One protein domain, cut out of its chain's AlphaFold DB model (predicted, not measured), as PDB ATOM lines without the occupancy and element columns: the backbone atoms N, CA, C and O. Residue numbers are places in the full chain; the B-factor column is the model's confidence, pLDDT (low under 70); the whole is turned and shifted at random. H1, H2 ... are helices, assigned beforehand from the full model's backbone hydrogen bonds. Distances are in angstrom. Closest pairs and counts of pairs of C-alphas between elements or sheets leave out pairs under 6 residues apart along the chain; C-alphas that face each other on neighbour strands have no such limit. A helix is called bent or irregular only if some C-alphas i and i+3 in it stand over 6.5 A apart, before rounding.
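This is residues 15 to 97 of the 171 residues of the protein "CSN8_PSD8_EIF3K domain-containing protein" of Macleaya cordata (UniProt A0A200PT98). Two layers of helices pack on each other: H2, H1 and H6 make one, with H1 in the middle, and the hairpin of H4 and H5 makes the other, H4 packing on H1 and H2. Short H3 caps one end near the start of H4, and the last residues of H6, 90 to 97, reach past the helices' contacts at the other end. The 83 printed residues hold six named helices, H1 to H6, and no named strand; the class is all helix. The whole is compact, with a radius of gyration of the C-alphas of 11.7 A and spans of 38 by 26 by 18 A.

H1, residues 16 to 25, begins at C-alpha 16 (143.611, 141.396, 44.089) and is 14.0 A long. H2 is residues 29 to 38, 14.4 A, and H3 residues 41 to 46. H4, residues 48 to 62, spans 21.1 A, and H5, residues 65 to 73, 13.3 A. H6, residues 79 to 97, spans 27.5 A and ends at C-alpha 97 (149.861, 116.528, 58.756); it is only just irregular, with C-alphas 80 and 83 6.52 A apart.

H1, H2 and H4 form an up and down bundle, each running against the one before. H1 and H4, the hubs, touch at Ala 17 and Val 50, their closest C-alphas, 4.4 A apart. H1 and H2 form a hairpin, closest at the C-alphas of Leu 20 and Ala 32, 5.4 A. H2 touches H4 at a steep tilt of 43 degrees, closest at the C-alphas of Val 29 and Gly 57, 6.1 A. H3 is close to H4 but not clearly touching: the closest C-alphas, of Lys 44 and Val 51, are 6.1 A apart. H4 and H5 form a hairpin at a shallow tilt of 10 degrees, closest at the C-alphas of Gln 59 and Val 68, 5.3 A. H6 touches H1 with residues 81 to 88 alone, closest at the C-alphas of Tyr 25 and Phe 88, 5.6 A. The hairpin of H5 and H6 only just touches, with 3 pairs of C-alphas within 8 A, the closest those of Ile 72 and Val 85, 7.1 A; H4 and H6 are apart. Every O i to N i+4 pair is within hydrogen-bond range in H1, H2, H3 and H4, against 4 of 5 in H5 and 13 of 15 in H6.

The C-alphas of Ser 42 and Phe 97, the two farthest apart, are 38.7 A apart. The printed part has no cut, and its five links between helices are tight. Mean pLDDT of the printed part is 93.7, and no printed residue is under 70.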
ATOM      1  N   PRO A  15     140.418 141.849  41.090       91.19
ATOM      2  CA  PRO A  15     140.191 141.125  42.341       91.19
ATOM      3  C   PRO A  15     141.520 140.690  42.985       91.19
ATOM      4  O   PRO A  15     141.896 139.515  42.982       91.19
ATOM      5  N   TYR A  16     142.277 141.646  43.534       93.38
ATOM      6  CA  TYR A  16     143.611 141.396  44.089       93.38
ATOM      7  C   TYR A  16     143.611 140.408  45.248       93.38
ATOM      8  O   TYR A  16     144.552 139.624  45.355       93.38
ATOM      9  N   ALA A  17     142.577 140.424  46.092       93.44
ATOM     10  CA  ALA A  17     142.456 139.487  47.203       93.44
ATOM     11  C   ALA A  17     142.414 138.040  46.690       93.44
ATOM     12  O   ALA A  17     143.242 137.220  47.082       93.44
ATOM     13  N   ILE A  18     141.530 137.755  45.731       94.31
ATOM     14  CA  ILE A  18     141.415 136.432  45.104       94.31
ATOM     15  C   ILE A  18     142.702 136.054  44.370       94.31
ATOM     16  O   ILE A  18     143.160 134.920  44.477       94.31
ATOM     17  N   HIS A  19     143.333 136.999  43.669       94.69
ATOM     18  CA  HIS A  19     144.589 136.741  42.963       94.69
ATOM     19  C   HIS A  19     145.730 136.372  43.933       94.69
ATOM     20  O   HIS A  19     146.452 135.399  43.702       94.69
ATOM     21  N   LEU A  20     145.861 137.086  45.057       95.56
ATOM     22  CA  LEU A  20     146.818 136.751  46.117       95.56
ATOM     23  C   LEU A  20     146.526 135.376  46.722       95.56
ATOM     24  O   LEU A  20     147.434 134.550  46.837       95.56
ATOM     25  N   LEU A  21     145.265 135.116  47.072       95.44
ATOM     26  CA  LEU A  21     144.835 133.835  47.625       95.44
ATOM     27  C   LEU A  21     145.073 132.679  46.645       95.44
ATOM     28  O   LEU A  21     145.471 131.599  47.071       95.44
ATOM     29  N   GLY A  22     144.919 132.904  45.339       95.69
ATOM     30  CA  GLY A  22     145.227 131.924  44.298       95.69
ATOM     31  C   GLY A  22     146.706 131.528  44.277       95.69
ATOM     32  O   GLY A  22     147.031 130.339  44.253       95.69
ATOM     33  N   HIS A  23     147.619 132.501  44.370       95.88
ATOM     34  CA  HIS A  23     149.052 132.210  44.498       95.88
ATOM     35  C   HIS A  23     149.382 131.467  45.797       95.88
ATOM     36  O   HIS A  23     150.165 130.516  45.784       95.88
ATOM     37  N   ILE A  24     148.758 131.862  46.909       94.69
ATOM     38  CA  ILE A  24     148.919 131.195  48.207       94.69
ATOM     39  C   ILE A  24     148.442 129.737  48.135       94.69
ATOM     40  O   ILE A  24     149.158 128.830  48.565       94.69
ATOM     41  N   TYR A  25     147.289 129.491  47.514       94.88
ATOM     42  CA  TYR A  25     146.741 128.152  47.299       94.88
ATOM     43  C   TYR A  25     147.700 127.264  46.490       94.88
ATOM     44  O   TYR A  25     147.994 126.124  46.872       94.88
ATOM     45  N   ALA A  26     148.280 127.823  45.425       94.19
ATOM     46  CA  ALA A  26     149.288 127.168  44.593       94.19
ATOM     47  C   ALA A  26     150.648 126.960  45.292       94.19
ATOM     48  O   ALA A  26     151.551 126.375  44.697       94.19
ATOM     49  N   ASN A  27     150.800 127.388  46.553       92.00
ATOM     50  CA  ASN A  27     152.063 127.384  47.297       92.00
ATOM     51  C   ASN A  27     153.158 128.270  46.672       92.00
ATOM     52  O   ASN A  27     154.345 128.066  46.927       92.00
ATOM     53  N   ASP A  28     152.778 129.259  45.859       93.94
ATOM     54  CA  ASP A  28     153.700 130.187  45.205       93.94
ATOM     55  C   ASP A  28     153.745 131.531  45.945       93.94
ATOM     56  O   ASP A  28     153.261 132.575  45.498       93.94
ATOM     57  N   VAL A  29     154.358 131.494  47.130       93.12
ATOM     58  CA  VAL A  29     154.512 132.669  48.004       93.12
ATOM     59  C   VAL A  29     155.379 133.753  47.347       93.12
ATOM     60  O   VAL A  29     155.216 134.942  47.625       93.12
ATOM     61  N   ASN A  30     156.285 133.372  46.439       93.88
ATOM     62  CA  ASN A  30     157.125 134.327  45.719       93.88
ATOM     63  C   ASN A  30     156.293 135.178  44.764       93.88
ATOM     64  O   ASN A  30     156.393 136.405  44.817       93.88
ATOM     65  N   SER A  31     155.451 134.551  43.943       94.06
ATOM     66  CA  SER A  31     154.549 135.277  43.045       94.06
ATOM     67  C   SER A  31     153.562 136.147  43.819       94.06
ATOM     68  O   SER A  31     153.411 137.321  43.483       94.06
ATOM     69  N   ALA A  32     153.010 135.653  44.936       94.50
ATOM     70  CA  ALA A  32     152.185 136.472  45.830       94.50
ATOM     71  C   ALA A  32     152.932 137.726  46.330       94.50
ATOM     72  O   ALA A  32     152.378 138.824  46.354       94.50
ATOM     73  N   ARG A  33     154.222 137.598  46.675       95.31
ATOM     74  CA  ARG A  33     155.059 138.727  47.112       95.31
ATOM     75  C   ARG A  33     155.320 139.733  45.998       95.31
ATOM     76  O   ARG A  33     155.357 140.935  46.262       95.31
ATOM     77  N   TYR A  34     155.559 139.262  44.776       95.12
ATOM     78  CA  TYR A  34     155.729 140.146  43.623       95.12
ATOM     79  C   TYR A  34     154.439 140.911  43.333       95.12
ATOM     80  O   TYR A  34     154.494 142.133  43.201       95.12
ATOM     81  N   LEU A  35     153.294 140.223  43.360       93.75
ATOM     82  CA  LEU A  35     151.982 140.843  43.221       93.75
ATOM     83  C   LEU A  35     151.743 141.892  44.317       93.75
ATOM     84  O   LEU A  35     151.406 143.033  44.018       93.75
ATOM     85  N   TRP A  36     152.010 141.569  45.586       94.88
ATOM     86  CA  TRP A  36     151.873 142.530  46.686       94.88
ATOM     87  C   TRP A  36     152.691 143.812  46.475       94.88
ATOM     88  O   TRP A  36     152.234 144.913  46.789       94.88
ATOM     89  N   LYS A  37     153.902 143.695  45.922       93.19
ATOM     90  CA  LYS A  37     154.749 144.857  45.613       93.19
ATOM     91  C   LYS A  37     154.195 145.707  44.473       93.19
ATOM     92  O   LYS A  37     154.394 146.916  44.512       93.19
ATOM     93  N   SER A  38     153.517 145.106  43.494       91.94
ATOM     94  CA  SER A  38     152.920 145.844  42.376       91.94
ATOM     95  C   SER A  38     151.582 146.504  42.713       91.94
ATOM     96  O   SER A  38     151.191 147.430  42.013       91.94
ATOM     97  N   ILE A  39     150.880 146.054  43.761       91.44
ATOM     98  CA  ILE A  39     149.592 146.642  44.160       91.44
ATOM     99  C   ILE A  39     149.792 148.098  44.641       91.44
ATOM    100  O   ILE A  39     150.596 148.320  45.562       91.44
ATOM    101  N   PRO A  40     149.049 149.077  44.086       92.44
ATOM    102  CA  PRO A  40     149.080 150.472  44.533       92.44
ATOM    103  C   PRO A  40     148.698 150.640  46.011       92.44
ATOM    104  O   PRO A  40     147.859 149.908  46.537       92.44
ATOM    105  N   SER A  41     149.278 151.633  46.694       89.25
ATOM    106  CA  SER A  41     148.975 151.899  48.113       89.25
ATOM    107  C   SER A  41     147.507 152.255  48.353       89.25
ATOM    108  O   SER A  41     146.940 151.809  49.344       89.25
ATOM    109  N   SER A  42     146.868 152.959  47.412       89.69
ATOM    110  CA  SER A  42     145.440 153.301  47.472       89.69
ATOM    111  C   SER A  42     144.545 152.067  47.629       89.69
ATOM    112  O   SER A  42     143.623 152.069  48.438       89.69
ATOM    113  N   ILE A  43     144.857 150.977  46.921       90.12
ATOM    114  CA  ILE A  43     144.113 149.715  47.013       90.12
ATOM    115  C   ILE A  43     144.356 149.027  48.354       90.12
ATOM    116  O   ILE A  43     143.418 148.523  48.961       90.12
ATOM    117  N   LYS A  44     145.596 149.038  48.855       91.94
ATOM    118  CA  LYS A  44     145.931 148.456  50.168       91.94
ATOM    119  C   LYS A  44     145.211 149.169  51.312       91.94
ATOM    120  O   LYS A  44     144.830 148.525  52.280       91.94
ATOM    121  N   GLU A  45     145.040 150.482  51.201       90.31
ATOM    122  CA  GLU A  45     144.333 151.298  52.191       90.31
ATOM    123  C   GLU A  45     142.812 151.148  52.078       90.31
ATOM    124  O   GLU A  45     142.121 151.119  53.094       90.31
ATOM    125  N   SER A  46     142.289 151.009  50.858       90.00
ATOM    126  CA  SER A  46     140.849 150.887  50.617       90.00
ATOM    127  C   SER A  46     140.301 149.468  50.807       90.00
ATOM    128  O   SER A  46     139.118 149.322  51.110       90.00
ATOM    129  N   GLN A  47     141.106 148.424  50.587       91.38
ATOM    130  CA  GLN A  47     140.661 147.028  50.577       91.38
ATOM    131  C   GLN A  47     141.369 146.212  51.666       91.38
ATOM    132  O   GLN A  47     142.420 145.604  51.448       91.38
ATOM    133  N   ALA A  48     140.744 146.140  52.845       93.31
ATOM    134  CA  ALA A  48     141.268 145.385  53.986       93.31
ATOM    135  C   ALA A  48     141.456 143.882  53.685       93.31
ATOM    136  O   ALA A  48     142.399 143.271  54.186       93.31
ATOM    137  N   GLU A  49     140.622 143.305  52.816       94.50
ATOM    138  CA  GLU A  49     140.708 141.894  52.409       94.50
ATOM    139  C   GLU A  49     142.017 141.574  51.666       94.50
ATOM    140  O   GLU A  49     142.601 140.508  51.854       94.50
ATOM    141  N   VAL A  50     142.555 142.522  50.889       94.44
ATOM    142  CA  VAL A  50     143.850 142.370  50.201       94.44
ATOM    143  C   VAL A  50     144.995 142.328  51.214       94.44
ATOM    144  O   VAL A  50     145.920 141.522  51.089       94.44
ATOM    145  N   VAL A  51     144.927 143.175  52.244       95.88
ATOM    146  CA  VAL A  51     145.909 143.197  53.337       95.88
ATOM    147  C   VAL A  51     145.836 141.903  54.148       95.88
ATOM    148  O   VAL A  51     146.874 141.324  54.471       95.88
ATOM    149  N   ALA A  52     144.628 141.412  54.430       96.12
ATOM    150  CA  ALA A  52     144.413 140.142  55.114       96.12
ATOM    151  C   ALA A  52     144.955 138.951  54.305       96.12
ATOM    152  O   ALA A  52     145.679 138.116  54.851       96.12
ATOM    153  N   ALA A  53     144.705 138.909  52.990       96.00
ATOM    154  CA  ALA A  53     145.257 137.886  52.100       96.00
ATOM    155  C   ALA A  53     146.788 137.896  52.124       96.00
ATOM    156  O   ALA A  53     147.429 136.849  52.244       96.00
ATOM    157  N   TRP A  54     147.396 139.084  52.085       96.25
ATOM    158  CA  TRP A  54     148.845 139.195  52.193       96.25
ATOM    159  C   TRP A  54     149.378 138.784  53.569       96.25
ATOM    160  O   TRP A  54     150.435 138.156  53.633       96.25
ATOM    161  N   LYS A  55     148.647 139.048  54.660       96.75
ATOM    162  CA  LYS A  55     149.023 138.600  56.011       96.75
ATOM    163  C   LYS A  55     149.207 137.083  56.064       96.75
ATOM    164  O   LYS A  55     150.205 136.635  56.619       96.75
ATOM    165  N   ILE A  56     148.334 136.299  55.424       96.31
ATOM    166  CA  ILE A  56     148.520 134.839  55.285       96.31
ATOM    167  C   ILE A  56     149.848 134.536  54.573       96.31
ATOM    168  O   ILE A  56     150.660 133.748  55.063       96.31
ATOM    169  N   GLY A  57     150.110 135.206  53.448       95.62
ATOM    170  CA  GLY A  57     151.364 135.076  52.700       95.62
ATOM    171  C   GLY A  57     152.614 135.407  53.528       95.62
ATOM    172  O   GLY A  57     153.633 134.727  53.404       95.62
ATOM    173  N   GLN A  58     152.541 136.407  54.410       95.69
ATOM    174  CA  GLN A  58     153.636 136.766  55.317       95.69
ATOM    175  C   GLN A  58     153.936 135.651  56.321       95.69
ATOM    176  O   GLN A  58     155.104 135.323  56.519       95.69
ATOM    177  N   GLN A  59     152.904 135.045  56.914       96.00
ATOM    178  CA  GLN A  59     153.086 133.948  57.871       96.00
ATOM    179  C   GLN A  59     153.688 132.712  57.196       96.00
ATOM    180  O   GLN A  59     154.636 132.121  57.714       96.00
ATOM    181  N   LEU A  60     153.245 132.400  55.974       93.94
ATOM    182  CA  LEU A  60     153.843 131.340  55.154       93.94
ATOM    183  C   LEU A  60     155.319 131.606  54.846       93.94
ATOM    184  O   LEU A  60     156.145 130.697  54.924       93.94
ATOM    185  N   TRP A  61     155.669 132.851  54.519       92.81
ATOM    186  CA  TRP A  61     157.055 133.241  54.258       92.81
ATOM    187  C   TRP A  61     157.944 133.100  55.500       92.81
ATOM    188  O   TRP A  61     159.070 132.609  55.402       92.81
ATOM    189  N   MET A  62     157.434 133.502  56.667       93.75
ATOM    190  CA  MET A  62     158.137 133.400  57.950       93.75
ATOM    191  C   MET A  62     158.157 131.977  58.520       93.75
ATOM    192  O   MET A  62     158.865 131.735  59.495       93.75
ATOM    193  N   ARG A  63     157.430 131.038  57.896       91.19
ATOM    194  CA  ARG A  63     157.202 129.671  58.390       91.19
ATOM    195  C   ARG A  63     156.564 129.646  59.781       91.19
ATOM    196  O   ARG A  63     156.825 128.740  60.567       91.19
ATOM    197  N   ASP A  64     155.730 130.638  60.075       92.81
ATOM    198  CA  ASP A  64     154.923 130.654  61.289       92.81
ATOM    199  C   ASP A  64     153.648 129.841  61.047       92.81
ATOM    200  O   ASP A  64     152.657 130.340  60.509       92.81
ATOM    201  N   TYR A  65     153.699 128.552  61.390       90.44
ATOM    202  CA  TYR A  65     152.616 127.620  61.089       90.44
ATOM    203  C   TYR A  65     151.319 127.969  61.823       90.44
ATOM    204  O   TYR A  65     150.255 127.946  61.205       90.44
ATOM    205  N   ALA A  66     151.417 128.352  63.099       91.62
ATOM    206  CA  ALA A  66     150.273 128.780  63.898       91.62
ATOM    207  C   ALA A  66     149.743 130.136  63.408       91.62
ATOM    208  O   ALA A  66     148.536 130.310  63.234       91.62
ATOM    209  N   GLY A  67     150.649 131.065  63.084       94.56
ATOM    210  CA  GLY A  67     150.310 132.380  62.550       94.56
ATOM    211  C   GLY A  67     149.475 132.323  61.269       94.56
ATOM    212  O   GLY A  67     148.619 133.185  61.066       94.56
ATOM    213  N   VAL A  68     149.656 131.302  60.421       95.31
ATOM    214  CA  VAL A  68     148.822 131.100  59.221       95.31
ATOM    215  C   VAL A  68     147.351 130.904  59.591       95.31
ATOM    216  O   VAL A  68     146.488 131.565  59.015       95.31
ATOM    217  N   TYR A  69     147.053 130.049  60.570       95.25
ATOM    218  CA  TYR A  69     145.679 129.796  61.010       95.25
ATOM    219  C   TYR A  69     145.053 131.018  61.683       95.25
ATOM    220  O   TYR A  69     143.893 131.338  61.419       95.25
ATOM    221  N   GLU A  70     145.835 131.746  62.478       94.00
ATOM    222  CA  GLU A  70     145.407 133.015  63.074       94.00
ATOM    223  C   GLU A  70     145.111 134.078  62.007       94.00
ATOM    224  O   GLU A  70     144.134 134.817  62.105       94.00
ATOM    225  N   ALA A  71     145.912 134.147  60.939       94.94
ATOM    226  CA  ALA A  71     145.669 135.065  59.828       94.94
ATOM    227  C   ALA A  71     144.414 134.693  59.022       94.94
ATOM    228  O   ALA A  71     143.703 135.591  58.577       94.94
ATOM    229  N   ILE A  72     144.129 133.396  58.863       93.75
ATOM    230  CA  ILE A  72     142.915 132.901  58.201       93.75
ATOM    231  C   ILE A  72     141.661 133.258  59.010       93.75
ATOM    232  O   ILE A  72     140.688 133.743  58.435       93.75
ATOM    233  N   ARG A  73     141.681 133.021  60.329       92.88
ATOM    234  CA  ARG A  73     140.530 133.237  61.229       92.88
ATOM    235  C   ARG A  73     140.339 134.692  61.637       92.88
ATOM    236  O   ARG A  73     139.242 135.078  62.016       92.88
ATOM    237  N   GLY A  74     141.403 135.488  61.594       91.38
ATOM    238  CA  GLY A  74     141.409 136.872  62.057       91.38
ATOM    239  C   GLY A  74     140.809 137.889  61.085       91.38
ATOM    240  O   GLY A  74     140.992 139.085  61.304       91.38
ATOM    241  N   PHE A  75     140.160 137.448  60.004       94.69
ATOM    242  CA  PHE A  75     139.505 138.320  59.035       94.69
ATOM    243  C   PHE A  75     138.173 137.722  58.569       94.69
ATOM    244  O   PHE A  75     138.090 136.525  58.301       94.69
ATOM    245  N   ASP A  76     137.155 138.573  58.436       94.19
ATOM    246  CA  ASP A  76     135.845 138.202  57.904       94.19
ATOM    247  C   ASP A  76     135.864 138.310  56.373       94.19
ATOM    248  O   ASP A  76     135.759 139.399  55.803       94.19
ATOM    249  N   TRP A  77     136.050 137.175  55.699       94.25
ATOM    250  CA  TRP A  77     136.184 137.121  54.243       94.25
ATOM    251  C   TRP A  77     134.860 137.360  53.526       94.25
ATOM    252  O   TRP A  77     133.785 136.963  53.985       94.25
ATOM    253  N   SER A  78     134.947 137.953  52.337       94.00
ATOM    254  CA  SER A  78     133.812 138.027  51.424       94.00
ATOM    255  C   SER A  78     133.336 136.617  51.035       94.00
ATOM    256  O   SER A  78     134.134 135.675  51.015       94.00
ATOM    257  N   PRO A  79     132.056 136.438  50.656       91.38
ATOM    258  CA  PRO A  79     131.554 135.142  50.192       91.38
ATOM    259  C   PRO A  79     132.362 134.553  49.024       91.38
ATOM    260  O   PRO A  79     132.488 133.336  48.912       91.38
ATOM    261  N   GLU A  80     132.934 135.416  48.178       88.75
ATOM    262  CA  GLU A  80     133.772 135.032  47.040       88.75
ATOM    263  C   GLU A  80     135.126 134.460  47.487       88.75
ATOM    264  O   GLU A  80     135.573 133.437  46.963       88.75
ATOM    265  N   ALA A  81     135.767 135.071  48.489       93.00
ATOM    266  CA  ALA A  81     137.050 134.615  49.021       93.00
ATOM    267  C   ALA A  81     136.909 133.460  50.025       93.00
ATOM    268  O   ALA A  81     137.788 132.597  50.096       93.00
ATOM    269  N   GLN A  82     135.804 133.402  50.775       94.44
ATOM    270  CA  GLN A  82     135.591 132.446  51.864       94.44
ATOM    271  C   GLN A  82     135.756 130.992  51.405       94.44
ATOM    272  O   GLN A  82     136.391 130.193  52.099       94.44
ATOM    273  N   GLY A  83     135.225 130.638  50.230       93.81
ATOM    274  CA  GLY A  83     135.366 129.287  49.680       93.81
ATOM    275  C   GLY A  83     136.825 128.920  49.393       93.81
ATOM    276  O   GLY A  83     137.272 127.817  49.722       93.81
ATOM    277  N   LEU A  84     137.599 129.864  48.852       94.25
ATOM    278  CA  LEU A  84     139.012 129.666  48.540       94.25
ATOM    279  C   LEU A  84     139.865 129.572  49.810       94.25
ATOM    280  O   LEU A  84     140.715 128.690  49.911       94.25
ATOM    281  N   VAL A  85     139.609 130.433  50.796       95.56
ATOM    282  CA  VAL A  85     140.310 130.429  52.089       95.56
ATOM    283  C   VAL A  85     140.030 129.149  52.872       95.56
ATOM    284  O   VAL A  85     140.957 128.547  53.412       95.56
ATOM    285  N   SER A  86     138.778 128.688  52.888       94.31
ATOM    286  CA  SER A  86     138.402 127.426  53.540       94.31
ATOM    287  C   SER A  86     139.110 126.241  52.877       94.31
ATOM    288  O   SER A  86     139.765 125.449  53.553       94.31
ATOM    289  N   SER A  87     139.093 126.192  51.540       94.69
ATOM    290  CA  SER A  87     139.809 125.169  50.765       94.69
ATOM    291  C   SER A  87     141.322 125.209  51.011       94.69
ATOM    292  O   SER A  87     141.973 124.169  51.098       94.69
ATOM    293  N   PHE A  88     141.903 126.408  51.124       95.56
ATOM    294  CA  PHE A  88     143.314 126.582  51.457       95.56
ATOM    295  C   PHE A  88     143.631 126.064  52.861       95.56
ATOM    296  O   PHE A  88     144.616 125.349  53.020       95.56
ATOM    297  N   SER A  89     142.801 126.388  53.855       94.81
ATOM    298  CA  SER A  89     142.961 125.935  55.241       94.81
ATOM    299  C   SER A  89     143.021 124.407  55.324       94.81
ATOM    300  O   SER A  89     143.963 123.853  55.886       94.81
ATOM    301  N   GLU A  90     142.081 123.710  54.679       94.00
ATOM    302  CA  GLU A  90     142.062 122.242  54.631       94.00
ATOM    303  C   GLU A  90     143.313 121.668  53.955       94.00
ATOM    304  O   GLU A  90     143.961 120.752  54.470       94.00
ATOM    305  N   LEU A  91     143.690 122.223  52.802       94.69
ATOM    306  CA  LEU A  91     144.880 121.809  52.065       94.69
ATOM    307  C   LEU A  91     146.165 122.059  52.869       94.69
ATOM    308  O   LEU A  91     147.079 121.231  52.844       94.69
ATOM    309  N   TYR A  92     146.238 123.167  53.600       95.19
ATOM    310  CA  TYR A  92     147.367 123.504  54.454       95.19
ATOM    311  C   TYR A  92     147.471 122.550  55.650       95.19
ATOM    312  O   TYR A  92     148.541 121.980  55.864       95.19
ATOM    313  N   THR A  93     146.362 122.264  56.341       94.38
ATOM    314  CA  THR A  93     146.309 121.265  57.423       94.38
ATOM    315  C   THR A  93     146.741 119.888  56.944       94.38
ATOM    316  O   THR A  93     147.572 119.245  57.583       94.38
ATOM    317  N   ASN A  94     146.278 119.458  55.767       93.19
ATOM    318  CA  ASN A  94     146.717 118.197  55.173       93.19
ATOM    319  C   ASN A  94     148.231 118.184  54.899       93.19
ATOM    320  O   ASN A  94     148.899 117.191  55.187       93.19
ATOM    321  N   ARG A  95     148.803 119.280  54.383       93.44
ATOM    322  CA  ARG A  95     150.260 119.397  54.173       93.44
ATOM    323  C   ARG A  95     151.034 119.335  55.487       93.44
ATOM    324  O   ARG A  95     152.046 118.639  55.545       93.44
ATOM    325  N   MET A  96     150.569 120.031  56.524       94.31
ATOM    326  CA  MET A  96     151.192 119.993  57.850       94.31
ATOM    327  C   MET A  96     151.127 118.587  58.439       94.31
ATOM    328  O   MET A  96     152.136 118.067  58.905       94.31
ATOM    329  N   PHE A  97     149.992 117.907  58.310       93.00
ATOM    330  CA  PHE A  97     149.861 116.528  58.756       93.00
ATOM    331  C   PHE A  97     150.825 115.573  58.030       93.00
ATOM    332  O   PHE A  97     151.497 114.766  58.672       93.00
TER     333      PHE A  97